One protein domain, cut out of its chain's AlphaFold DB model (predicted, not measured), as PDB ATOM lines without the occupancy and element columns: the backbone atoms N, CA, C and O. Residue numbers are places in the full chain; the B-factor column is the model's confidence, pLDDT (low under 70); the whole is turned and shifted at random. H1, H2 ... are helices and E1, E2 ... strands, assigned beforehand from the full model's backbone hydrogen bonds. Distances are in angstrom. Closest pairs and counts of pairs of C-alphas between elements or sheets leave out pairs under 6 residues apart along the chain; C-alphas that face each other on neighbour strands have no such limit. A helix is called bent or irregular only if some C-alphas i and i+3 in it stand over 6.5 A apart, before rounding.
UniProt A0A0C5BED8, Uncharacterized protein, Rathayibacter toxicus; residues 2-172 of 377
ATOM      1  N   PRO A   2       1.349   5.763  53.691       78.19
ATOM      2  CA  PRO A   2       1.141   4.651  52.772       78.19
ATOM      3  C   PRO A   2       2.400   4.431  51.916       78.19
ATOM      4  O   PRO A   2       3.112   5.393  51.587       78.19
ATOM      5  N   ALA A   3       2.697   3.163  51.642       84.88
ATOM      6  CA  ALA A   3       3.871   2.717  50.905       84.88
ATOM      7  C   ALA A   3       3.483   1.627  49.900       84.88
ATOM      8  O   ALA A   3       2.581   0.834  50.169       84.88
ATOM      9  N   THR A   4       4.171   1.590  48.763       88.75
ATOM     10  CA  THR A   4       3.976   0.581  47.715       88.75
ATOM     11  C   THR A   4       5.159  -0.370  47.715       88.75
ATOM     12  O   THR A   4       6.299   0.079  47.750       88.75
ATOM     13  N   ALA A   5       4.901  -1.677  47.686       89.75
ATOM     14  CA  ALA A   5       5.944  -2.692  47.609       89.75
ATOM     15  C   ALA A   5       5.975  -3.307  46.204       89.75
ATOM     16  O   ALA A   5       5.026  -3.971  45.787       89.75
ATOM     17  N   THR A   6       7.083  -3.123  45.493       90.69
ATOM     18  CA  THR A   6       7.282  -3.613  44.127       90.69
ATOM     19  C   THR A   6       8.382  -4.664  44.115       90.69
ATOM     20  O   THR A   6       9.500  -4.437  44.582       90.69
ATOM     21  N   ARG A   7       8.084  -5.848  43.574       92.94
ATOM     22  CA  ARG A   7       9.084  -6.909  43.399       92.94
ATOM     23  C   ARG A   7       9.804  -6.717  42.069       92.94
ATOM     24  O   ARG A   7       9.193  -6.796  41.011       92.94
ATOM     25  N   LEU A   8      11.118  -6.546  42.132       92.88
ATOM     26  CA  LEU A   8      11.981  -6.281  40.985       92.88
ATOM     27  C   LEU A   8      13.055  -7.358  40.838       92.88
ATOM     28  O   LEU A   8      13.461  -8.008  41.810       92.88
ATOM     29  N   ARG A   9      13.579  -7.531  39.620       93.75
ATOM     30  CA  ARG A   9      14.835  -8.269  39.425       93.75
ATOM     31  C   ARG A   9      15.990  -7.460  40.022       93.75
ATOM     32  O   ARG A   9      15.959  -6.234  40.011       93.75
ATOM     33  N   ARG A  10      17.047  -8.130  40.496       90.06
ATOM     34  CA  ARG A  10      18.220  -7.448  41.089       90.06
ATOM     35  C   ARG A  10      18.853  -6.403  40.168       90.06
ATOM     36  O   ARG A  10      19.254  -5.350  40.644       90.06
ATOM     37  N   THR A  11      18.932  -6.682  38.868       91.75
ATOM     38  CA  THR A  11      19.468  -5.736  37.878       91.75
ATOM     39  C   THR A  11      18.606  -4.480  37.777       91.75
ATOM     40  O   THR A  11      19.139  -3.385  37.865       91.75
ATOM     41  N   GLN A  12      17.281  -4.638  37.709       91.75
ATOM     42  CA  GLN A  12      16.327  -3.523  37.689       91.75
ATOM     43  C   GLN A  12      16.395  -2.696  38.977       91.75
ATOM     44  O   GLN A  12      16.472  -1.475  38.922       91.75
ATOM     45  N   ALA A  13      16.430  -3.361  40.137       91.94
ATOM     46  CA  ALA A  13      16.564  -2.682  41.421       91.94
ATOM     47  C   ALA A  13      17.876  -1.891  41.509       91.94
ATOM     48  O   ALA A  13      17.868  -0.764  41.987       91.94
ATOM     49  N   LYS A  14      18.991  -2.445  41.011       93.19
ATOM     50  CA  LYS A  14      20.273  -1.733  40.952       93.19
ATOM     51  C   LYS A  14      20.175  -0.486  40.072       93.19
ATOM     52  O   LYS A  14      20.605   0.568  40.517       93.19
ATOM     53  N   THR A  15      19.587  -0.602  38.878       93.56
ATOM     54  CA  THR A  15      19.376   0.536  37.970       93.56
ATOM     55  C   THR A  15      18.554   1.641  38.633       93.56
ATOM     56  O   THR A  15      18.975   2.793  38.598       93.56
ATOM     57  N   LEU A  16      17.446   1.292  39.298       93.44
ATOM     58  CA  LEU A  16      16.601   2.254  40.015       93.44
ATOM     59  C   LEU A  16      17.317   2.904  41.201       93.44
ATOM     60  O   LEU A  16      17.220   4.111  41.385       93.44
ATOM     61  N   LEU A  17      18.072   2.126  41.981       94.06
ATOM     62  CA  LEU A  17      18.839   2.637  43.123       94.06
ATOM     63  C   LEU A  17      19.956   3.600  42.707       94.06
ATOM     64  O   LEU A  17      20.313   4.476  43.486       94.06
ATOM     65  N   SER A  18      20.502   3.441  41.498       94.25
ATOM     66  CA  SER A  18      21.461   4.377  40.900       94.25
ATOM     67  C   SER A  18      20.807   5.478  40.057       94.25
ATOM     68  O   SER A  18      21.517   6.262  39.431       94.25
ATOM     69  N   GLY A  19      19.474   5.503  39.978       95.00
ATOM     70  CA  GLY A  19      18.727   6.461  39.173       95.00
ATOM     71  C   GLY A  19      18.866   7.888  39.699       95.00
ATOM     72  O   GLY A  19      19.101   8.110  40.888       95.00
ATOM     73  N   ALA A  20      18.679   8.867  38.813       95.62
ATOM     74  CA  ALA A  20      18.841  10.283  39.140       95.62
ATOM     75  C   ALA A  20      17.975  10.702  40.336       95.62
ATOM     76  O   ALA A  20      18.475  11.312  41.274       95.62
ATOM     77  N   VAL A  21      16.697  10.305  40.346       95.88
ATOM     78  CA  VAL A  21      15.761  10.629  41.435       95.88
ATOM     79  C   VAL A  21      16.137   9.953  42.751       95.88
ATOM     80  O   VAL A  21      16.019  10.580  43.802       95.88
ATOM     81  N   ALA A  22      16.627   8.710  42.716       95.69
ATOM     82  CA  ALA A  22      17.002   7.968  43.919       95.69
ATOM     83  C   ALA A  22      18.193   8.599  44.664       95.69
ATOM     84  O   ALA A  22      18.272   8.501  45.887       95.69
ATOM     85  N   CYS A  23      19.091   9.261  43.930       95.75
ATOM     86  CA  CYS A  23      20.275   9.931  44.472       95.75
ATOM     87  C   CYS A  23      19.996  11.348  45.004       95.75
ATOM     88  O   CYS A  23      20.878  11.955  45.613       95.75
ATOM     89  N   LEU A  24      18.797  11.895  44.778       96.75
ATOM     90  CA  LEU A  24      18.436  13.239  45.221       96.75
ATOM     91  C   LEU A  24      18.002  13.273  46.696       96.75
ATOM     92  O   LEU A  24      17.473  12.289  47.221       96.75
ATOM     93  N   PRO A  25      18.135  14.428  47.376       96.00
ATOM     94  CA  PRO A  25      17.549  14.623  48.697       96.00
ATOM     95  C   PRO A  25      16.031  14.341  48.711       96.00
ATOM     96  O   PRO A  25      15.354  14.469  47.689       96.00
ATOM     97  N   PRO A  26      15.427  14.004  49.861       94.50
ATOM     98  CA  PRO A  26      13.980  13.811  49.934       94.50
ATOM     99  C   PRO A  26      13.198  15.079  49.555       94.50
ATOM    100  O   PRO A  26      13.469  16.150  50.089       94.50
ATOM    101  N   HIS A  27      12.178  14.940  48.703       96.00
ATOM    102  CA  HIS A  27      11.266  16.020  48.302       96.00
ATOM    103  C   HIS A  27       9.826  15.508  48.246       96.00
ATOM    104  O   HIS A  27       9.589  14.331  47.987       96.00
ATOM    105  N   GLU A  28       8.849  16.378  48.499       95.19
ATOM    106  CA  GLU A  28       7.431  15.993  48.610       95.19
ATOM    107  C   GLU A  28       6.802  15.486  47.299       95.19
ATOM    108  O   GLU A  28       5.841  14.718  47.334       95.19
ATOM    109  N   HIS A  29       7.383  15.877  46.162       97.69
ATOM    110  CA  HIS A  29       6.963  15.500  44.806       97.69
ATOM    111  C   HIS A  29       7.949  14.553  44.105       97.69
ATOM    112  O   HIS A  29       7.955  14.469  42.881       97.69
ATOM    113  N   ARG A  30       8.808  13.856  44.858       97.62
ATOM    114  CA  ARG A  30       9.675  12.787  44.339       97.62
ATOM    115  C   ARG A  30       9.341  11.483  45.049       97.62
ATOM    116  O   ARG A  30       9.130  11.470  46.264       97.62
ATOM    117  N   GLU A  31       9.280  10.396  44.296       96.88
ATOM    118  CA  GLU A  31       9.193   9.068  44.873       96.88
ATOM    119  C   GLU A  31      10.486   8.779  45.637       96.88
ATOM    120  O   GLU A  31      11.587   9.112  45.199       96.88
ATOM    121  N   ARG A  32      10.347   8.187  46.820       95.38
ATOM    122  CA  ARG A  32      11.476   7.821  47.671       95.38
ATOM    123  C   ARG A  32      11.453   6.345  47.993       95.38
ATOM    124  O   ARG A  32      10.402   5.755  48.240       95.38
ATOM    125  N   ILE A  33      12.649   5.794  48.100       94.81
ATOM    126  CA  ILE A  33      12.877   4.435  48.563       94.81
ATOM    127  C   ILE A  33      12.846   4.452  50.090       94.81
ATOM    128  O   ILE A  33      13.595   5.187  50.731       94.81
ATOM    129  N   LEU A  34      11.944   3.671  50.676       92.31
ATOM    130  CA  LEU A  34      11.863   3.471  52.121       92.31
ATOM    131  C   LEU A  34      12.701   2.277  52.566       92.31
ATOM    132  O   LEU A  34      13.367   2.347  53.593       92.31
ATOM    133  N   GLN A  35      12.635   1.183  51.806       92.00
ATOM    134  CA  GLN A  35      13.272  -0.079  52.157       92.00
ATOM    135  C   GLN A  35      13.596  -0.887  50.901       92.00
ATOM    136  O   GLN A  35      12.848  -0.860  49.921       92.00
ATOM    137  N   VAL A  36      14.710  -1.618  50.952       93.19
ATOM    138  CA  VAL A  36      15.131  -2.570  49.923       93.19
ATOM    139  C   VAL A  36      15.401  -3.905  50.603       93.19
ATOM    140  O   VAL A  36      16.407  -4.050  51.293       93.19
ATOM    141  N   ASP A  37      14.543  -4.895  50.372       92.38
ATOM    142  CA  ASP A  37      14.765  -6.251  50.873       92.38
ATOM    143  C   ASP A  37      15.283  -7.142  49.749       92.38
ATOM    144  O   ASP A  37      14.574  -7.482  48.797       92.38
ATOM    145  N   ALA A  38      16.555  -7.526  49.839       89.81
ATOM    146  CA  ALA A  38      17.187  -8.386  48.852       89.81
ATOM    147  C   ALA A  38      16.936  -9.871  49.166       89.81
ATOM    148  O   ALA A  38      17.432 -10.411  50.151       89.81
ATOM    149  N   ALA A  39      16.246 -10.570  48.268       88.94
ATOM    150  CA  ALA A  39      16.199 -12.030  48.216       88.94
ATOM    151  C   ALA A  39      17.203 -12.564  47.174       88.94
ATOM    152  O   ALA A  39      17.825 -11.796  46.433       88.94
ATOM    153  N   ARG A  40      17.385 -13.894  47.087       86.38
ATOM    154  CA  ARG A  40      18.421 -14.527  46.233       86.38
ATOM    155  C   ARG A  40      18.387 -14.082  44.760       86.38
ATOM    156  O   ARG A  40      19.446 -13.962  44.155       86.38
ATOM    157  N   ARG A  41      17.207 -13.830  44.178       89.62
ATOM    158  CA  ARG A  41      17.050 -13.423  42.759       89.62
ATOM    159  C   ARG A  41      16.239 -12.142  42.543       89.62
ATOM    160  O   ARG A  41      16.214 -11.615  41.433       89.62
ATOM    161  N   THR A  42      15.599 -11.634  43.586       93.31
ATOM    162  CA  THR A  42      14.667 -10.505  43.506       93.31
ATOM    163  C   THR A  42      14.955  -9.512  44.615       93.31
ATOM    164  O   THR A  42      15.452  -9.904  45.668       93.31
ATOM    165  N   CYS A  43      14.609  -8.252  44.398       92.19
ATOM    166  CA  CYS A  43      14.549  -7.243  45.446       92.19
ATOM    167  C   CYS A  43      13.089  -6.840  45.635       92.19
ATOM    168  O   CYS A  43      12.369  -6.665  44.653       92.19
ATOM    169  N   LEU A  44      12.650  -6.714  46.880       94.06
ATOM    170  CA  LEU A  44      11.409  -6.033  47.209       94.06
ATOM    171  C   LEU A  44      11.760  -4.579  47.509       94.06
ATOM    172  O   LEU A  44      12.501  -4.300  48.449       94.06
ATOM    173  N   LEU A  45      11.283  -3.672  46.668       93.44
ATOM    174  CA  LEU A  45      11.470  -2.242  46.832       93.44
ATOM    175  C   LEU A  45      10.198  -1.661  47.434       93.44
ATOM    176  O   LEU A  45       9.137  -1.766  46.828       93.44
ATOM    177  N   THR A  46      10.306  -1.056  48.611       94.25
ATOM    178  CA  THR A  46       9.191  -0.333  49.223       94.25
ATOM    179  C   THR A  46       9.389   1.157  48.997       94.25
ATOM    180  O   THR A  46      10.393   1.712  49.449       94.25
ATOM    181  N   THR A  47       8.448   1.807  48.319       95.50
ATOM    182  CA  THR A  47       8.511   3.229  47.967       95.50
ATOM    183  C   THR A  47       7.376   4.033  48.589       95.50
ATOM    184  O   THR A  47       6.387   3.499  49.095       95.50
ATOM    185  N   SER A  48       7.545   5.352  48.625       94.44
ATOM    186  CA  SER A  48       6.539   6.295  49.101       94.44
ATOM    187  C   SER A  48       6.639   7.600  48.308       94.44
ATOM    188  O   SER A  48       7.754   8.026  48.013       94.44
ATOM    189  N   PRO A  49       5.518   8.278  48.023       93.88
ATOM    190  CA  PRO A  49       4.145   7.891  48.366       93.88
ATOM    191  C   PRO A  49       3.577   6.785  47.464       93.88
ATOM    192  O   PRO A  49       4.125   6.502  46.409       93.88
ATOM    193  N   THR A  50       2.459   6.184  47.880       93.69
ATOM    194  CA  THR A  50       1.706   5.244  47.037       93.69
ATOM    195  C   THR A  50       1.155   5.942  45.799       93.69
ATOM    196  O   THR A  50       0.510   6.990  45.899       93.69
ATOM    197  N   VAL A  51       1.427   5.337  44.648       93.94
ATOM    198  CA  VAL A  51       1.018   5.783  43.318       93.94
ATOM    199  C   VAL A  51      -0.232   5.019  42.887       93.94
ATOM    200  O   VAL A  51      -0.262   3.798  43.003       93.94
ATOM    201  N   GLU A  52      -1.236   5.735  42.379       94.75
ATOM    202  CA  GLU A  52      -2.479   5.149  41.854       94.75
ATOM    203  C   GLU A  52      -2.465   5.063  40.328       94.75
ATOM    204  O   GLU A  52      -2.852   4.056  39.741       94.75
ATOM    205  N   ILE A  53      -2.031   6.144  39.675       96.69
ATOM    206  CA  ILE A  53      -2.093   6.279  38.223       96.69
ATOM    207  C   ILE A  53      -0.967   7.175  37.712       96.69
ATOM    208  O   ILE A  53      -0.513   8.084  38.404       96.69
ATOM    209  N   THR A  54      -0.522   6.935  36.486       97.88
ATOM    210  CA  THR A  54       0.442   7.775  35.764       97.88
ATOM    211  C   THR A  54      -0.258   8.834  34.916       97.88
ATOM    212  O   THR A  54      -1.399   8.657  34.484       97.88
ATOM    213  N   LEU A  55       0.434   9.937  34.624       97.44
ATOM    214  CA  LEU A  55      -0.059  10.939  33.681       97.44
ATOM    215  C   LEU A  55      -0.248  10.327  32.283       97.44
ATOM    216  O   LEU A  55      -1.194  10.682  31.590       97.44
ATOM    217  N   GLU A  56       0.579   9.352  31.904       97.69
ATOM    218  CA  GLU A  56       0.413   8.537  30.694       97.69
ATOM    219  C   GLU A  56      -0.985   7.917  30.606       97.69
ATOM    220  O   GLU A  56      -1.676   8.086  29.605       97.69
ATOM    221  N   GLN A  57      -1.431   7.247  31.670       96.81
ATOM    222  CA  GLN A  57      -2.750   6.610  31.716       96.81
ATOM    223  C   GLN A  57      -3.890   7.635  31.687       96.81
ATOM    224  O   GLN A  57      -4.931   7.378  31.089       96.81
ATOM    225  N   ILE A  58      -3.696   8.815  32.283       96.12
ATOM    226  CA  ILE A  58      -4.662   9.916  32.177       96.12
ATOM    227  C   ILE A  58      -4.751  10.434  30.741       96.12
ATOM    228  O   ILE A  58      -5.863  10.646  30.257       96.12
ATOM    229  N   LEU A  59      -3.615  10.614  30.060       95.75
ATOM    230  CA  LEU A  59      -3.554  11.087  28.675       95.75
ATOM    231  C   LEU A  59      -4.080  10.050  27.674       95.75
ATOM    232  O   LEU A  59      -4.691  10.436  26.682       95.75
ATOM    233  N   ALA A  60      -3.908   8.756  27.965       95.25
ATOM    234  CA  ALA A  60      -4.569   7.641  27.274       95.25
ATOM    235  C   ALA A  60      -6.079   7.539  27.590       95.25
ATOM    236  O   ALA A  60      -6.785   6.719  27.013       95.25
ATOM    237  N   SER A  61      -6.545   8.395  28.501       93.06
ATOM    238  CA  SER A  61      -7.921   8.793  28.779       93.06
ATOM    239  C   SER A  61      -8.888   8.828  27.598       93.06
ATOM    240  O   SER A  61      -8.459   9.196  26.515       93.06
ATOM    241  N   ASP A  62     -10.201   8.775  27.834       88.75
ATOM    242  CA  ASP A  62     -11.185   9.581  27.080       88.75
ATOM    243  C   ASP A  62     -11.553  10.880  27.824       88.75
ATOM    244  O   ASP A  62     -12.268  11.729  27.306       88.75
ATOM    245  N   SER A  63     -10.984  11.098  29.015       88.12
ATOM    246  CA  SER A  63     -11.230  12.313  29.794       88.12
ATOM    247  C   SER A  63     -10.550  13.530  29.165       88.12
ATOM    248  O   SER A  63      -9.364  13.483  28.818       88.12
ATOM    249  N   GLU A  64     -11.289  14.631  29.046       92.19
ATOM    250  CA  GLU A  64     -10.719  15.941  28.736       92.19
ATOM    251  C   GLU A  64      -9.995  16.509  29.961       92.19
ATOM    252  O   GLU A  64     -10.459  16.399  31.100       92.19
ATOM    253  N   LEU A  65      -8.855  17.155  29.726       95.31
ATOM    254  CA  LEU A  65      -8.101  17.846  30.761       95.31
ATOM    255  C   LEU A  65      -8.463  19.326  30.777       95.31
ATOM    256  O   LEU A  65      -8.433  20.016  29.758       95.31
ATOM    257  N   SER A  66      -8.752  19.842  31.968       95.94
ATOM    258  CA  SER A  66      -8.846  21.284  32.177       95.94
ATOM    259  C   SER A  66      -7.454  21.897  32.339       95.94
ATOM    260  O   SER A  66      -6.526  21.256  32.836       95.94
ATOM    261  N   VAL A  67      -7.319  23.179  31.981       96.12
ATOM    262  CA  VAL A  67      -6.075  23.943  32.187       96.12
ATOM    263  C   VAL A  67      -5.671  23.907  33.666       96.12
ATOM    264  O   VAL A  67      -4.521  23.632  33.981       96.12
ATOM    265  N   GLY A  68      -6.627  24.078  34.587       96.19
ATOM    266  CA  GLY A  68      -6.359  24.023  36.027       96.19
ATOM    267  C   GLY A  68      -5.885  22.652  36.526       96.19
ATOM    268  O   GLY A  68      -5.070  22.594  37.445       96.19
ATOM    269  N   ALA A  69      -6.327  21.545  35.915       96.50
ATOM    270  CA  ALA A  69      -5.807  20.212  36.233       96.50
ATOM    271  C   ALA A  69      -4.343  20.060  35.791       96.50
ATOM    272  O   ALA A  69      -3.525  19.537  36.545       96.50
ATOM    273  N   LEU A  70      -3.991  20.562  34.601       96.44
ATOM    274  CA  LEU A  70      -2.602  20.584  34.133       96.44
ATOM    275  C   LEU A  70      -1.710  21.444  35.033       96.44
ATOM    276  O   LEU A  70      -0.611  21.012  35.372       96.44
ATOM    277  N   VAL A  71      -2.193  22.604  35.491       96.31
ATOM    278  CA  VAL A  71      -1.482  23.436  36.477       96.31
ATOM    279  C   VAL A  71      -1.218  22.641  37.759       96.31
ATOM    280  O   VAL A  71      -0.078  22.604  38.221       96.31
ATOM    281  N   THR A  72      -2.221  21.940  38.295       96.31
ATOM    282  CA  THR A  72      -2.064  21.089  39.489       96.31
ATOM    283  C   THR A  72      -1.040  19.971  39.297       96.31
ATOM    284  O   THR A  72      -0.311  19.652  40.232       96.31
ATOM    285  N   MET A  73      -0.964  19.372  38.105       96.38
ATOM    286  CA  MET A  73      -0.055  18.253  37.834       96.38
ATOM    287  C   MET A  73       1.379  18.702  37.526       96.38
ATOM    288  O   MET A  73       2.325  18.101  38.028       96.38
ATOM    289  N   LEU A  74       1.555  19.747  36.713       96.81
ATOM    290  CA  LEU A  74       2.868  20.139  36.190       96.81
ATOM    291  C   LEU A  74       3.625  21.096  37.111       96.81
ATOM    292  O   LEU A  74       4.847  21.017  37.196       96.81
ATOM    293  N   THR A  75       2.932  21.967  37.843       95.75
ATOM    294  CA  THR A  75       3.599  22.960  38.701       95.75
ATOM    295  C   THR A  75       4.450  22.317  39.802       95.75
ATOM    296  O   THR A  75       5.624  22.667  39.935       95.75
ATOM    297  N   PRO A  76       3.960  21.314  40.556       97.25
ATOM    298  CA  PRO A  76       4.788  20.702  41.589       97.25
ATOM    299  C   PRO A  76       5.921  19.834  41.015       97.25
ATOM    300  O   PRO A  76       6.949  19.648  41.669       97.25
ATOM    301  N   VAL A  77       5.766  19.350  39.775       97.94
ATOM    302  CA  VAL A  77       6.839  18.693  39.015       97.94
ATOM    303  C   VAL A  77       7.944  19.694  38.673       97.94
ATOM    304  O   VAL A  77       9.108  19.402  38.937       97.94
ATOM    305  N   LEU A  78       7.603  20.890  38.177       97.06
ATOM    306  CA  LEU A  78       8.578  21.961  37.928       97.06
ATOM    307  C   LEU A  78       9.343  22.332  39.198       97.06
ATOM    308  O   LEU A  78      10.568  22.438  39.169       97.06
ATOM    309  N   ARG A  79       8.651  22.432  40.336       96.19
ATOM    310  CA  ARG A  79       9.293  22.686  41.630       96.19
ATOM    311  C   ARG A  79      10.284  21.583  42.016       96.19
ATOM    312  O   ARG A  79      11.393  21.881  42.450       96.19
ATOM    313  N   ALA A  80       9.923  20.315  41.808       97.56
ATOM    314  CA  ALA A  80      10.824  19.186  42.049       97.56
ATOM    315  C   ALA A  80      12.042  19.180  41.108       97.56
ATOM    316  O   ALA A  80      13.133  18.788  41.526       97.56
ATOM    317  N   MET A  81      11.863  19.619  39.857       98.19
ATOM    318  CA  MET A  81      12.952  19.804  38.894       98.19
ATOM    319  C   MET A  81      13.876  20.955  39.302       98.19
ATOM    320  O   MET A  81      15.090  20.807  39.205       98.19
ATOM    321  N   HIS A  82      13.331  22.074  39.786       97.06
ATOM    322  CA  HIS A  82      14.114  23.200  40.302       97.06
ATOM    323  C   HIS A  82      14.976  22.797  41.501       97.06
ATOM    324  O   HIS A  82      16.171  23.090  41.527       97.06
ATOM    325  N   ASP A  83      14.392  22.076  42.458       97.50
ATOM    326  CA  ASP A  83      15.116  21.556  43.618       97.50
ATOM    327  C   ASP A  83      16.209  20.549  43.211       97.50
ATOM    328  O   ASP A  83      17.321  20.590  43.733       97.50
ATOM    329  N   ALA A  84      15.943  19.690  42.219       97.88
ATOM    330  CA  ALA A  84      16.962  18.803  41.658       97.88
ATOM    331  C   ALA A  84      18.101  19.590  40.984       97.88
ATOM    332  O   ALA A  84      19.278  19.316  41.227       97.88
ATOM    333  N   ALA A  85      17.766  20.614  40.196       97.12
ATOM    334  CA  ALA A  85      18.745  21.438  39.496       97.12
ATOM    335  C   ALA A  85      19.654  22.210  40.466       97.12
ATOM    336  O   ALA A  85      20.843  22.353  40.194       97.12
ATOM    337  N   ALA A  86      19.138  22.620  41.630       96.38
ATOM    338  CA  ALA A  86      19.940  23.216  42.701       96.38
ATOM    339  C   ALA A  86      21.013  22.259  43.265       96.38
ATOM    340  O   ALA A  86      21.986  22.711  43.863       96.38
ATOM    341  N   THR A  87      20.872  20.949  43.039       96.88
ATOM    342  CA  THR A  87      21.879  19.924  43.372       96.88
ATOM    343  C   THR A  87      22.747  19.502  42.179       96.88
ATOM    344  O   THR A  87      23.541  18.572  42.295       96.88
ATOM    345  N   GLY A  88      22.608  20.169  41.027       97.50
ATOM    346  CA  GLY A  88      23.333  19.846  39.794       97.50
ATOM    347  C   GLY A  88      22.717  18.715  38.965       97.50
ATOM    348  O   GLY A  88      23.352  18.240  38.027       97.50
ATOM    349  N   VAL A  89      21.493  18.274  39.279       98.19
ATOM    350  CA  VAL A  89      20.791  17.217  38.536       98.19
ATOM    351  C   VAL A  89      19.627  17.815  37.756       98.19
ATOM    352  O   VAL A  89      18.650  18.294  38.328       98.19
ATOM    353  N   HIS A  90      19.687  17.738  36.432       98.12
ATOM    354  CA  HIS A  90      18.584  18.142  35.564       98.12
ATOM    355  C   HIS A  90      17.707  16.925  35.277       98.12
ATOM    356  O   HIS A  90      18.200  15.940  34.750       98.12
ATOM    357  N   LEU A  91      16.423  16.950  35.634       98.38
ATOM    358  CA  LEU A  91      15.511  15.819  35.398       98.38
ATOM    359  C   LEU A  91      14.795  15.960  34.047       98.38
ATOM    360  O   LEU A  91      14.445  17.068  33.646       98.38
ATOM    361  N   ALA A  92      14.543  14.843  33.365       98.19
ATOM    362  CA  ALA A  92      13.848  14.779  32.078       98.19
ATOM    363  C   ALA A  92      12.510  14.024  32.204       98.19
ATOM    364  O   ALA A  92      12.408  12.874  31.775       98.19
ATOM    365  N   PRO A  93      11.468  14.627  32.806       98.06
ATOM    366  CA  PRO A  93      10.210  13.929  33.014       98.06
ATOM    367  C   PRO A  93       9.456  13.659  31.710       98.06
ATOM    368  O   PRO A  93       9.474  14.439  30.757       98.06
ATOM    369  N   THR A  94       8.719  12.558  31.723       98.12
ATOM    370  CA  THR A  94       7.786  12.102  30.692       98.12
ATOM    371  C   THR A  94       6.423  11.834  31.332       98.12
ATOM    372  O   THR A  94       6.290  11.787  32.555       98.12
ATOM    373  N   ALA A  95       5.382  11.616  30.527       97.88
ATOM    374  CA  ALA A  95       4.058  11.305  31.067       97.88
ATOM    375  C   ALA A  95       4.032   9.976  31.853       97.88
ATOM    376  O   ALA A  95       3.275   9.847  32.811       97.88
ATOM    377  N   SER A  96       4.876   9.003  31.496       97.88
ATOM    378  CA  SER A  96       4.971   7.717  32.200       97.88
ATOM    379  C   SER A  96       5.755   7.788  33.511       97.88
ATOM    380  O   SER A  96       5.585   6.920  34.360       97.88
ATOM    381  N   THR A  97       6.587   8.816  33.691       98.12
ATOM    382  CA  THR A  97       7.414   9.017  34.894       98.12
ATOM    383  C   THR A  97       6.829  10.051  35.857       98.12
ATOM    384  O   THR A  97       7.367  10.265  36.942       98.12
ATOM    385  N   ILE A  98       5.695  10.661  35.504       98.38
ATOM    386  CA  ILE A  98       4.882  11.464  36.416       98.38
ATOM    387  C   ILE A  98       3.685  10.633  36.834       98.38
ATOM    388  O   ILE A  98       2.885  10.205  36.002       98.38
ATOM    389  N   ALA A  99       3.526  10.461  38.137       97.88
ATOM    390  CA  ALA A  99       2.401   9.744  38.693       97.88
ATOM    391  C   ALA A  99       1.640  10.558  39.729       97.88
ATOM    392  O   ALA A  99       2.102  11.594  40.198       97.88
ATOM    393  N   LEU A 100       0.440  10.095  40.056       97.69
ATOM    394  CA  LEU A 100      -0.487  10.741  40.967       97.69
ATOM    395  C   LEU A 100      -0.857   9.785  42.092       97.69
ATOM    396  O   LEU A 100      -1.138   8.604  41.872       97.69
ATOM    397  N   THR A 101      -0.876  10.314  43.313       96.12
ATOM    398  CA  THR A 101      -1.426   9.607  44.475       96.12
ATOM    399  C   THR A 101      -2.957   9.656  44.464       96.12
ATOM    400  O   THR A 101      -3.555  10.439  43.727       96.12
ATOM    401  N   ALA A 102      -3.613   8.907  45.356       91.69
ATOM    402  CA  ALA A 102      -5.073   8.944  45.522       91.69
ATOM    403  C   ALA A 102      -5.635  10.348  45.821       91.69
ATOM    404  O   ALA A 102      -6.773  10.659  45.474       91.69
ATOM    405  N   GLN A 103      -4.834  11.216  46.443       91.50
ATOM    406  CA  GLN A 103      -5.194  12.607  46.741       91.50
ATOM    407  C   GLN A 103      -4.958  13.551  45.551       91.50
ATOM    408  O   GLN A 103      -5.210  14.748  45.656       91.50
ATOM    409  N   GLY A 104      -4.446  13.043  44.429       94.56
ATOM    410  CA  GLY A 104      -4.099  13.852  43.269       94.56
ATOM    411  C   GLY A 104      -2.787  14.612  43.391       94.56
ATOM    412  O   GLY A 104      -2.570  15.561  42.643       94.56
ATOM    413  N   ARG A 105      -1.900  14.214  44.312       95.62
ATOM    414  CA  ARG A 105      -0.566  14.814  44.405       95.62
ATOM    415  C   ARG A 105       0.330  14.246  43.301       95.62
ATOM    416  O   ARG A 105       0.499  13.026  43.279       95.62
ATOM    417  N   PRO A 106       0.943  15.085  42.446       97.62
ATOM    418  CA  PRO A 106       1.898  14.618  41.451       97.62
ATOM    419  C   PRO A 106       3.248  14.279  42.091       97.62
ATOM    420  O   PRO A 106       3.685  14.923  43.055       97.62
ATOM    421  N   VAL A 107       3.887  13.244  41.554       98.12
ATOM    422  CA  VAL A 107       5.132  12.653  42.041       98.12
ATOM    423  C   VAL A 107       5.974  12.229  40.840       98.12
ATOM    424  O   VAL A 107       5.482  11.530  39.957       98.12
ATOM    425  N   LEU A 108       7.240  12.638  40.820       98.25
ATOM    426  CA  LEU A 108       8.242  12.111  39.898       98.25
ATOM    427  C   LEU A 108       8.700  10.735  40.368       98.25
ATOM    428  O   LEU A 108       9.183  10.601  41.494       98.25
ATOM    429  N   LEU A 109       8.537   9.736  39.509       98.12
ATOM    430  CA  LEU A 109       8.904   8.356  39.792       98.12
ATOM    431  C   LEU A 109      10.421   8.153  39.766       98.12
ATOM    432  O   LEU A 109      11.154   8.928  39.137       98.12
ATOM    433  N   LEU A 110      10.888   7.091  40.425       97.12
ATOM    434  CA  LEU A 110      12.308   6.723  40.474       97.12
ATOM    435  C   LEU A 110      12.912   6.463  39.082       97.12
ATOM    436  O   LEU A 110      14.112   6.652  38.894       97.12
ATOM    437  N   GLU A 111      12.084   6.076  38.109       96.31
ATOM    438  CA  GLU A 111      12.445   5.875  36.703       96.31
ATOM    439  C   GLU A 111      12.745   7.179  35.943       96.31
ATOM    440  O   GLU A 111      13.186   7.116  34.797       96.31
ATOM    441  N   THR A 112      12.500   8.358  36.528       97.88
ATOM    442  CA  THR A 112      12.761   9.632  35.837       97.88
ATOM    443  C   THR A 112      14.255   9.792  35.560       97.88
ATOM    444  O   THR A 112      15.079   9.838  36.477       97.88
ATOM    445  N   GLU A 113      14.602   9.915  34.282       97.06
ATOM    446  CA  GLU A 113      15.986  10.045  33.833       97.06
ATOM    447  C   GLU A 113      16.553  11.448  34.092       97.06
ATOM    448  O   GLU A 113      15.821  12.440  34.195       97.06
ATOM    449  N   ALA A 114      17.882  11.537  34.165       97.31
ATOM    450  CA  ALA A 114      18.579  12.815  34.127       97.31
ATOM    451  C   ALA A 114      18.765  13.285  32.678       97.31
ATOM    452  O   ALA A 114      19.218  12.535  31.814       97.31
ATOM    453  N   ALA A 115      18.467  14.552  32.432       97.62
ATOM    454  CA  ALA A 115      18.905  15.281  31.260       97.62
ATOM    455  C   ALA A 115      20.398  15.627  31.368       97.62
ATOM    456  O   ALA A 115      20.904  15.927  32.449       97.62
ATOM    457  N   ALA A 116      21.085  15.667  30.224       97.00
ATOM    458  CA  ALA A 116      22.481  16.098  30.161       97.00
ATOM    459  C   ALA A 116      22.664  17.596  30.471       97.00
ATOM    460  O   ALA A 116      23.719  17.994  30.955       97.00
ATOM    461  N   THR A 117      21.652  18.424  30.188       97.56
ATOM    462  CA  THR A 117      21.701  19.883  30.373       97.56
ATOM    463  C   THR A 117      20.362  20.446  30.858       97.56
ATOM    464  O   THR A 117      19.324  19.774  30.800       97.56
ATOM    465  N   ALA A 118      20.373  21.704  31.306       96.81
ATOM    466  CA  ALA A 118      19.169  22.434  31.695       96.81
ATOM    467  C   ALA A 118      18.196  22.621  30.516       96.81
ATOM    468  O   ALA A 118      16.985  22.470  30.681       96.81
ATOM    469  N   GLU A 119      18.714  22.878  29.314       97.19
ATOM    470  CA  GLU A 119      17.928  23.020  28.085       97.19
ATOM    471  C   GLU A 119      17.253  21.701  27.708       97.19
ATOM    472  O   GLU A 119      16.090  21.693  27.313       97.19
ATOM    473  N   ALA A 120      17.944  20.569  27.878       97.81
ATOM    474  CA  ALA A 120      17.364  19.252  27.634       97.81
ATOM    475  C   ALA A 120      16.240  18.917  28.636       97.81
ATOM    476  O   ALA A 120      15.221  18.343  28.243       97.81
ATOM    477  N   ALA A 121      16.375  19.323  29.904       97.69
ATOM    478  CA  ALA A 121      15.304  19.208  30.898       97.69
ATOM    479  C   ALA A 121      14.099  20.104  30.561       97.69
ATOM    480  O   ALA A 121      12.952  19.650  30.612       97.69
ATOM    481  N   LEU A 122      14.344  21.351  30.149       97.12
ATOM    482  CA  LEU A 122      13.297  22.254  29.669       97.12
ATOM    483  C   LEU A 122      12.592  21.684  28.426       97.12
ATOM    484  O   LEU A 122      11.365  21.649  28.359       97.12
ATOM    485  N   ALA A 123      13.345  21.150  27.466       97.00
ATOM    486  CA  ALA A 123      12.789  20.506  26.280       97.00
ATOM    487  C   ALA A 123      11.949  19.265  26.629       97.00
ATOM    488  O   ALA A 123      10.942  18.996  25.972       97.00
ATOM    489  N   ALA A 124      12.317  18.500  27.663       97.69
ATOM    490  CA  ALA A 124      11.512  17.378  28.145       97.69
ATOM    491  C   ALA A 124      10.135  17.842  28.650       97.69
ATOM    492  O   ALA A 124       9.113  17.325  28.189       97.69
ATOM    493  N   ILE A 125      10.084  18.868  29.507       96.62
ATOM    494  CA  ILE A 125       8.806  19.366  30.035       96.62
ATOM    495  C   ILE A 125       7.970  20.105  28.977       96.62
ATOM    496  O   ILE A 125       6.741  20.012  28.988       96.62
ATOM    497  N   LEU A 126       8.602  20.775  28.008       95.88
ATOM    498  CA  LEU A 126       7.897  21.382  26.875       95.88
ATOM    499  C   LEU A 126       7.284  20.318  25.955       95.88
ATOM    500  O   LEU A 126       6.131  20.465  25.552       95.88
ATOM    501  N   ARG A 127       7.989  19.208  25.687       96.19
ATOM    502  CA  ARG A 127       7.424  18.056  24.957       96.19
ATOM    503  C   ARG A 127       6.239  17.445  25.699       96.19
ATOM    504  O   ARG A 127       5.213  17.164  25.084       96.19
ATOM    505  N   LEU A 128       6.347  17.287  27.019       96.38
ATOM    506  CA  LEU A 128       5.226  16.827  27.836       96.38
ATOM    507  C   LEU A 128       4.032  17.790  27.763       96.38
ATOM    508  O   LEU A 128       2.895  17.353  27.600       96.38
ATOM    509  N   SER A 129       4.287  19.096  27.853       94.94
ATOM    510  CA  SER A 129       3.256  20.136  27.774       94.94
ATOM    511  C   SER A 129       2.564  20.146  26.408       94.94
ATOM    512  O   SER A 129       1.344  20.288  26.338       94.94
ATOM    513  N   ALA A 130       3.319  19.943  25.325       94.12
ATOM    514  CA  ALA A 130       2.771  19.803  23.978       94.12
ATOM    515  C   ALA A 130       1.843  18.586  23.878       94.12
ATOM    516  O   ALA A 130       0.728  18.709  23.379       94.12
ATOM    517  N   ARG A 131       2.245  17.448  24.448       95.31
ATOM    518  CA  ARG A 131       1.403  16.249  24.509       95.31
ATOM    519  C   ARG A 131       0.137  16.461  25.345       95.31
ATOM    520  O   ARG A 131      -0.939  16.003  24.982       95.31
ATOM    521  N   CYS A 132       0.227  17.216  26.439       94.81
ATOM    522  CA  CYS A 132      -0.940  17.575  27.247       94.81
ATOM    523  C   CYS A 132      -1.963  18.426  26.476       94.81
ATOM    524  O   CYS A 132      -3.160  18.317  26.747       94.81
ATOM    525  N   LYS A 133      -1.531  19.238  25.496       94.25
ATOM    526  CA  LYS A 133      -2.444  20.028  24.650       94.25
ATOM    527  C   LYS A 133      -3.403  19.151  23.849       94.25
ATOM    528  O   LYS A 133      -4.546  19.552  23.661       94.25
ATOM    529  N   GLU A 134      -2.984  17.958  23.432       93.19
ATOM    530  CA  GLU A 134      -3.845  17.013  22.701       93.19
ATOM    531  C   GLU A 134      -5.111  16.663  23.498       93.19
ATOM    532  O   GLU A 134      -6.162  16.404  22.922       93.19
ATOM    533  N   ARG A 135      -5.024  16.712  24.833       94.38
ATOM    534  CA  ARG A 135      -6.121  16.428  25.769       94.38
ATOM    535  C   ARG A 135      -6.697  17.683  26.431       94.38
ATOM    536  O   ARG A 135      -7.668  17.586  27.175       94.38
ATOM    537  N   CYS A 136      -6.108  18.851  26.179       95.12
ATOM    538  CA  CYS A 136      -6.525  20.147  26.706       95.12
ATOM    539  C   CYS A 136      -6.440  21.210  25.597       95.12
ATOM    540  O   CYS A 136      -5.451  21.944  25.514       95.12
ATOM    541  N   PRO A 137      -7.474  21.356  24.747       90.56
ATOM    542  CA  PRO A 137      -7.437  22.284  23.610       90.56
ATOM    543  C   PRO A 137      -7.220  23.750  24.006       90.56
ATOM    544  O   PRO A 137      -6.673  24.537  23.236       90.56
ATOM    545  N   ARG A 138      -7.633  24.120  25.226       92.25
ATOM    546  CA  ARG A 138      -7.464  25.465  25.797       92.25
ATOM    547  C   ARG A 138      -6.079  25.702  26.405       92.25
ATOM    548  O   ARG A 138      -5.844  26.786  26.929       92.25
ATOM    549  N   TRP A 139      -5.182  24.715  26.373       91.56
ATOM    550  CA  TRP A 139      -3.839  24.848  26.923       91.56
ATOM    551  C   TRP A 139      -3.007  25.842  26.102       91.56
ATOM    552  O   TRP A 139      -2.738  25.585  24.920       91.56
ATOM    553  N   PRO A 140      -2.566  26.962  26.699       82.12
ATOM    554  CA  PRO A 140      -1.679  27.876  26.010       82.12
ATOM    555  C   PRO A 140      -0.296  27.222  25.921       82.12
ATOM    556  O   PRO A 140       0.435  27.161  26.907       82.12
ATOM    557  N   ILE A 141       0.085  26.724  24.739       67.69
ATOM    558  CA  ILE A 141       1.496  26.403  24.492       67.69
ATOM    559  C   ILE A 141       2.225  27.732  24.399       67.69
ATOM    560  O   ILE A 141       2.188  28.411  23.373       67.69
ATOM    561  N   ALA A 142       2.856  28.103  25.499       69.62
ATOM    562  CA  ALA A 142       3.774  29.214  25.542       69.62
ATOM    563  C   ALA A 142       5.198  28.700  25.308       69.62
ATOM    564  O   ALA A 142       5.587  27.642  25.806       69.62
ATOM    565  N   HIS A 143       5.971  29.472  24.549       84.19
ATOM    566  CA  HIS A 143       7.413  29.299  24.498       84.19
ATOM    567  C   HIS A 143       7.970  29.782  25.838       84.19
ATOM    568  O   HIS A 143       7.688  30.905  26.258       84.19
ATOM    569  N   ALA A 144       8.704  28.915  26.522       90.56
ATOM    570  CA  ALA A 144       9.431  29.261  27.731       90.56
ATOM    571  C   ALA A 144      10.915  29.001  27.487       90.56
ATOM    572  O   ALA A 144      11.280  27.956  26.955       90.56
ATOM    573  N   GLU A 145      11.749  29.953  27.882       93.25
ATOM    574  CA  GLU A 145      13.211  29.905  27.788       93.25
ATOM    575  C   GLU A 145      13.837  29.344  29.072       93.25
ATOM    576  O   GLU A 145      15.011  28.993  29.109       93.25
ATOM    577  N   SER A 146      13.046  29.230  30.143       94.56
ATOM    578  CA  SER A 146      13.472  28.668  31.422       94.56
ATOM    579  C   SER A 146      12.325  27.965  32.148       94.56
ATOM    580  O   SER A 146      11.147  28.243  31.907       94.56
ATOM    581  N   LEU A 147      12.673  27.081  33.091       93.00
ATOM    582  CA  LEU A 147      11.695  26.412  33.959       93.00
ATOM    583  C   LEU A 147      10.891  27.417  34.805       93.00
ATOM    584  O   LEU A 147       9.679  27.265  34.928       93.00
ATOM    585  N   GLY A 148      11.528  28.488  35.293       91.75
ATOM    586  CA  GLY A 148      10.850  29.517  36.090       91.75
ATOM    587  C   GLY A 148       9.859  30.349  35.269       91.75
ATOM    588  O   GLY A 148       8.770  30.677  35.742       91.75
ATOM    589  N   GLN A 149      10.184  30.642  34.005       93.62
ATOM    590  CA  GLN A 149       9.234  31.282  33.093       93.62
ATOM    591  C   GLN A 149       8.042  30.363  32.808       93.62
ATOM    592  O   GLN A 149       6.904  30.832  32.822       93.62
ATOM    593  N   LEU A 150       8.289  29.066  32.588       93.94
ATOM    594  CA  LEU A 150       7.230  28.081  32.382       93.94
ATOM    595  C   LEU A 150       6.304  27.999  33.602       93.94
ATOM    596  O   LEU A 150       5.090  28.071  33.440       93.94
ATOM    597  N   GLU A 151       6.850  27.943  34.817       92.56
ATOM    598  CA  GLU A 151       6.070  27.949  36.061       92.56
ATOM    599  C   GLU A 151       5.190  29.206  36.183       92.56
ATOM    600  O   GLU A 151       3.985  29.115  36.432       92.56
ATOM    601  N   ALA A 152       5.749  30.389  35.918       90.38
ATOM    602  CA  ALA A 152       4.995  31.643  35.938       90.38
ATOM    603  C   ALA A 152       3.897  31.710  34.859       90.38
ATOM    604  O   ALA A 152       2.911  32.436  35.019       90.38
ATOM    605  N   LEU A 153       4.067  30.998  33.743       92.81
ATOM    606  CA  LEU A 153       3.045  30.860  32.706       92.81
ATOM    607  C   LEU A 153       1.931  29.907  33.153       92.81
ATOM    608  O   LEU A 153       0.763  30.225  32.937       92.81
ATOM    609  N   LEU A 154       2.265  28.808  33.841       91.69
ATOM    610  CA  LEU A 154       1.273  27.886  34.404       91.69
ATOM    611  C   LEU A 154       0.329  28.603  35.369       91.69
ATOM    612  O   LEU A 154      -0.888  28.540  35.204       91.69
ATOM    613  N   TYR A 155       0.883  29.352  36.325       88.56
ATOM    614  CA  TYR A 155       0.082  30.089  37.302       88.56
ATOM    615  C   TYR A 155      -0.788  31.190  36.684       88.56
ATOM    616  O   TYR A 155      -1.833  31.528  37.235       88.56
ATOM    617  N   ARG A 156      -0.385  31.743  35.534       93.00
ATOM    618  CA  ARG A 156      -1.189  32.719  34.786       93.00
ATOM    619  C   ARG A 156      -2.286  32.076  33.941       93.00
ATOM    620  O   ARG A 156      -3.279  32.739  33.659       93.00
ATOM    621  N   ALA A 157      -2.119  30.818  33.532       92.81
ATOM    622  CA  ALA A 157      -3.042  30.149  32.622       92.81
ATOM    623  C   ALA A 157      -4.391  29.815  33.281       92.81
ATOM    624  O   ALA A 157      -5.437  30.003  32.663       92.81
ATOM    625  N   ALA A 158      -4.379  29.310  34.519       94.00
ATOM    626  CA  ALA A 158      -5.587  29.015  35.289       94.00
ATOM    627  C   ALA A 158      -5.270  28.814  36.782       94.00
ATOM    628  O   ALA A 158      -4.155  28.413  37.121       94.00
ATOM    629  N   PRO A 159      -6.254  28.993  37.684       92.94
ATOM    630  CA  PRO A 159      -6.120  28.511  39.054       92.94
ATOM    631  C   PRO A 159      -5.995  26.973  39.086       92.94
ATOM    632  O   PRO A 159      -6.622  26.294  38.262       92.94
ATOM    633  N   PRO A 160      -5.230  26.401  40.037       93.44
ATOM    634  CA  PRO A 160      -5.112  24.955  40.184       93.44
ATOM    635  C   PRO A 160      -6.470  24.329  40.530       93.44
ATOM    636  O   PRO A 160      -7.222  24.853  41.355       93.44
ATOM    637  N   LEU A 161      -6.779  23.190  39.909       93.50
ATOM    638  CA  LEU A 161      -8.004  22.423  40.155       93.50
ATOM    639  C   LEU A 161      -7.690  21.040  40.723       93.50
ATOM    640  O   LEU A 161      -6.706  20.406  40.345       93.50
ATOM    641  N   ALA A 162      -8.547  20.556  41.622       90.38
ATOM    642  CA  ALA A 162      -8.408  19.224  42.195       90.38
ATOM    643  C   ALA A 162      -8.561  18.142  41.115       90.38
ATOM    644  O   ALA A 162      -9.508  18.162  40.331       90.38
ATOM    645  N   VAL A 163      -7.651  17.165  41.109       94.44
ATOM    646  CA  VAL A 163      -7.609  16.088  40.099       94.44
ATOM    647  C   VAL A 163      -8.106  14.737  40.625       94.44
ATOM    648  O   VAL A 163      -8.078  13.745  39.908       94.44
ATOM    649  N   ALA A 164      -8.610  14.672  41.860       90.75
ATOM    650  CA  ALA A 164      -9.067  13.418  42.467       90.75
ATOM    651  C   ALA A 164     -10.264  12.782  41.732       90.75
ATOM    652  O   ALA A 164     -10.336  11.560  41.614       90.75
ATOM    653  N   GLU A 165     -11.206  13.591  41.232       89.56
ATOM    654  CA  GLU A 165     -12.327  13.087  40.418       89.56
ATOM    655  C   GLU A 165     -11.854  12.597  39.050       89.56
ATOM    656  O   GLU A 165     -12.306  11.553  38.593       89.56
ATOM    657  N   LEU A 166     -10.895  13.300  38.436       93.25
ATOM    658  CA  LEU A 166     -10.262  12.874  37.188       93.25
ATOM    659  C   LEU A 166      -9.595  11.504  37.364       93.25
ATOM    660  O   LEU A 166      -9.865  10.595  36.592       93.25
ATOM    661  N   ILE A 167      -8.814  11.318  38.432       93.69
ATOM    662  CA  ILE A 167      -8.170  10.035  38.754       93.69
ATOM    663  C   ILE A 167      -9.215   8.928  38.926       93.69
ATOM    664  O   ILE A 167      -9.107   7.870  38.306       93.69
ATOM    665  N   ARG A 168     -10.270   9.175  39.714       92.88
ATOM    666  CA  ARG A 168     -11.359   8.205  39.909       92.88
ATOM    667  C   ARG A 168     -12.120   7.899  38.621       92.88
ATOM    668  O   ARG A 168     -12.594   6.777  38.461       92.88
ATOM    669  N   ALA A 169     -12.295   8.877  37.737       90.31
ATOM    670  CA  ALA A 169     -12.924   8.677  36.439       90.31
ATOM    671  C   ALA A 169     -12.037   7.821  35.529       90.31
ATOM    672  O   ALA A 169     -12.529   6.851  34.963       90.31
ATOM    673  N   THR A 170     -10.732   8.101  35.462       91.44
ATOM    674  CA  THR A 170      -9.793   7.321  34.648       91.44
ATOM    675  C   THR A 170      -9.666   5.878  35.137       91.44
ATOM    676  O   THR A 170      -9.730   4.958  34.328       91.44
ATOM    677  N   ILE A 171      -9.559   5.652  36.453       90.50
ATOM    678  CA  ILE A 171      -9.472   4.294  37.018       90.50
ATOM    679  C   ILE A 171     -10.749   3.494  36.724       90.50
ATOM    680  O   ILE A 171     -10.664   2.330  36.344       90.50
ATOM    681  N   ARG A 172     -11.933   4.113  36.854       87.56
ATOM    682  CA  ARG A 172     -13.214   3.451  36.546       87.56
ATOM    683  C   ARG A 172     -13.399   3.200  35.049       87.56
ATOM    684  O   ARG A 172     -13.835   2.122  34.676       87.56
TER     685      ARG A 172
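What this domain is: This is residues 2 to 172 of the 377 residues of an uncharacterized protein of Rathayibacter toxicus (UniProt A0A0C5BED8). The model has two lobes: a small one, a strongly twisted sheet of three strands, E1, E3 and E2, with the short helix H1 over E3, and a larger one, in which H3, H4 and H5 run nearly side by side with their centres in a triangle. In the larger lobe the hairpin of E5 and E6 packs on H3 near the middle of the domain, E4, paired with E7, packs on both H3 and H4, and H2 and H6 lie at the end where H3 begins and H4 ends. The printed part has 171 residues, with elements in the order E1 H1 E2 E3 H2 H3 E4 E5 E6 E7 H4 H5 H6, six named helices and seven named strands, a mixed class of helices and strands. The larger sheet has the order E1, E3, E2, and the two small sheets are E4 with E7 and E5 with E6; each of the three is antiparallel. The whole is compact, with a radius of gyration of the C-alphas of 16.0 A, and only just flat, with spans of 52, 39 and 22 A.

Where its parts are: E1, residues 4 to 9, begins at C-alpha 4 at (3.976, 0.581, 47.715) and is 16.3 A long. H1 is residues 10 to 17. E2, residues 32 to 38, is 17.2 A long, and E3, residues 42 to 48, is 19.5 A. H2, residues 55 to 59, is followed by H3, residues 67 to 85, which is 26.0 A long and starts at C-alpha 67 at (-6.075, 23.943, 32.187). H3 has a kink of 28 degrees near residue 74 and is irregular, but only just: C-alphas 73 and 76 are 6.6 A apart. Four strands of three residues follow: E4, 90 to 92; E5, 98 to 100; E6, 106 to 108; and E7, 113 to 115. H4, residues 118 to 133, is 22.9 A long, H5, residues 147 to 157, is 15.3 A, and H6, residues 164 to 172, is 12.3 A and ends at C-alpha 172 at (-13.214, 3.451, 36.546).

How they stand to each other: In the larger sheet E1 and E2 are edge strands. N 6 and O 45 of E1 and E3 are 2.8 A apart, within hydrogen-bond range, and so are N 44 and O 37 of the hairpin E2 and E3, at 2.8 A. H1 is on this sheet at a height over the sheet of 8.6 A, over E3 and along the strands, at 17 degrees to E3 on the local plane. E1, H1 and E2 form a split strand-helix-strand unit, two strands running the same way with E3 between them, and its crossover is right-handed. H1 is apart from H2, H3, H4, H5 and H6. H3 and H5 touch at a shallow tilt of 18 degrees, opposite ways, with the C-alphas of Val 71 and Leu 154 closest at 5.6 A. H3 and H4 are close but not clearly touching; their closest C-alphas, those of Leu 70 and Cys 132, are 7.7 A apart. The closest C-alphas of H3 and E6 are those of Met 73 and Pro 106, at 5.5 A, and those of E4 and H4 are Ala 92 and Ala 121, at 4.8 A. N 99 and O 107 of the hairpin E5 and E6 are 2.9 A apart, and N 115 and O 90 of E7 and E4 are 2.7 A apart, both within hydrogen-bond range. Residues 53 to 54 also pair with residues 99 to 100 of E5, antiparallel. H2 and H6 only just touch, with 3 pairs of C-alphas within 8 A, the closest Ile 58 and Thr 170 at 6.3 A. In H1, H2, H4, H5 and H6 every O i to N i+4 pair is within hydrogen-bond range; in H3 it is 13 of 15.

The domain as a whole: The two C-alphas farthest apart are those of Arg 40 and Arg 156, at 52.4 A. The printed part has no cut. The long links are H1 to E2, residues 18 to 31, and H4 to H5, residues 134 to 146. The mean pLDDT of the printed part is 94.1, and residues 141 to 142 are under 70.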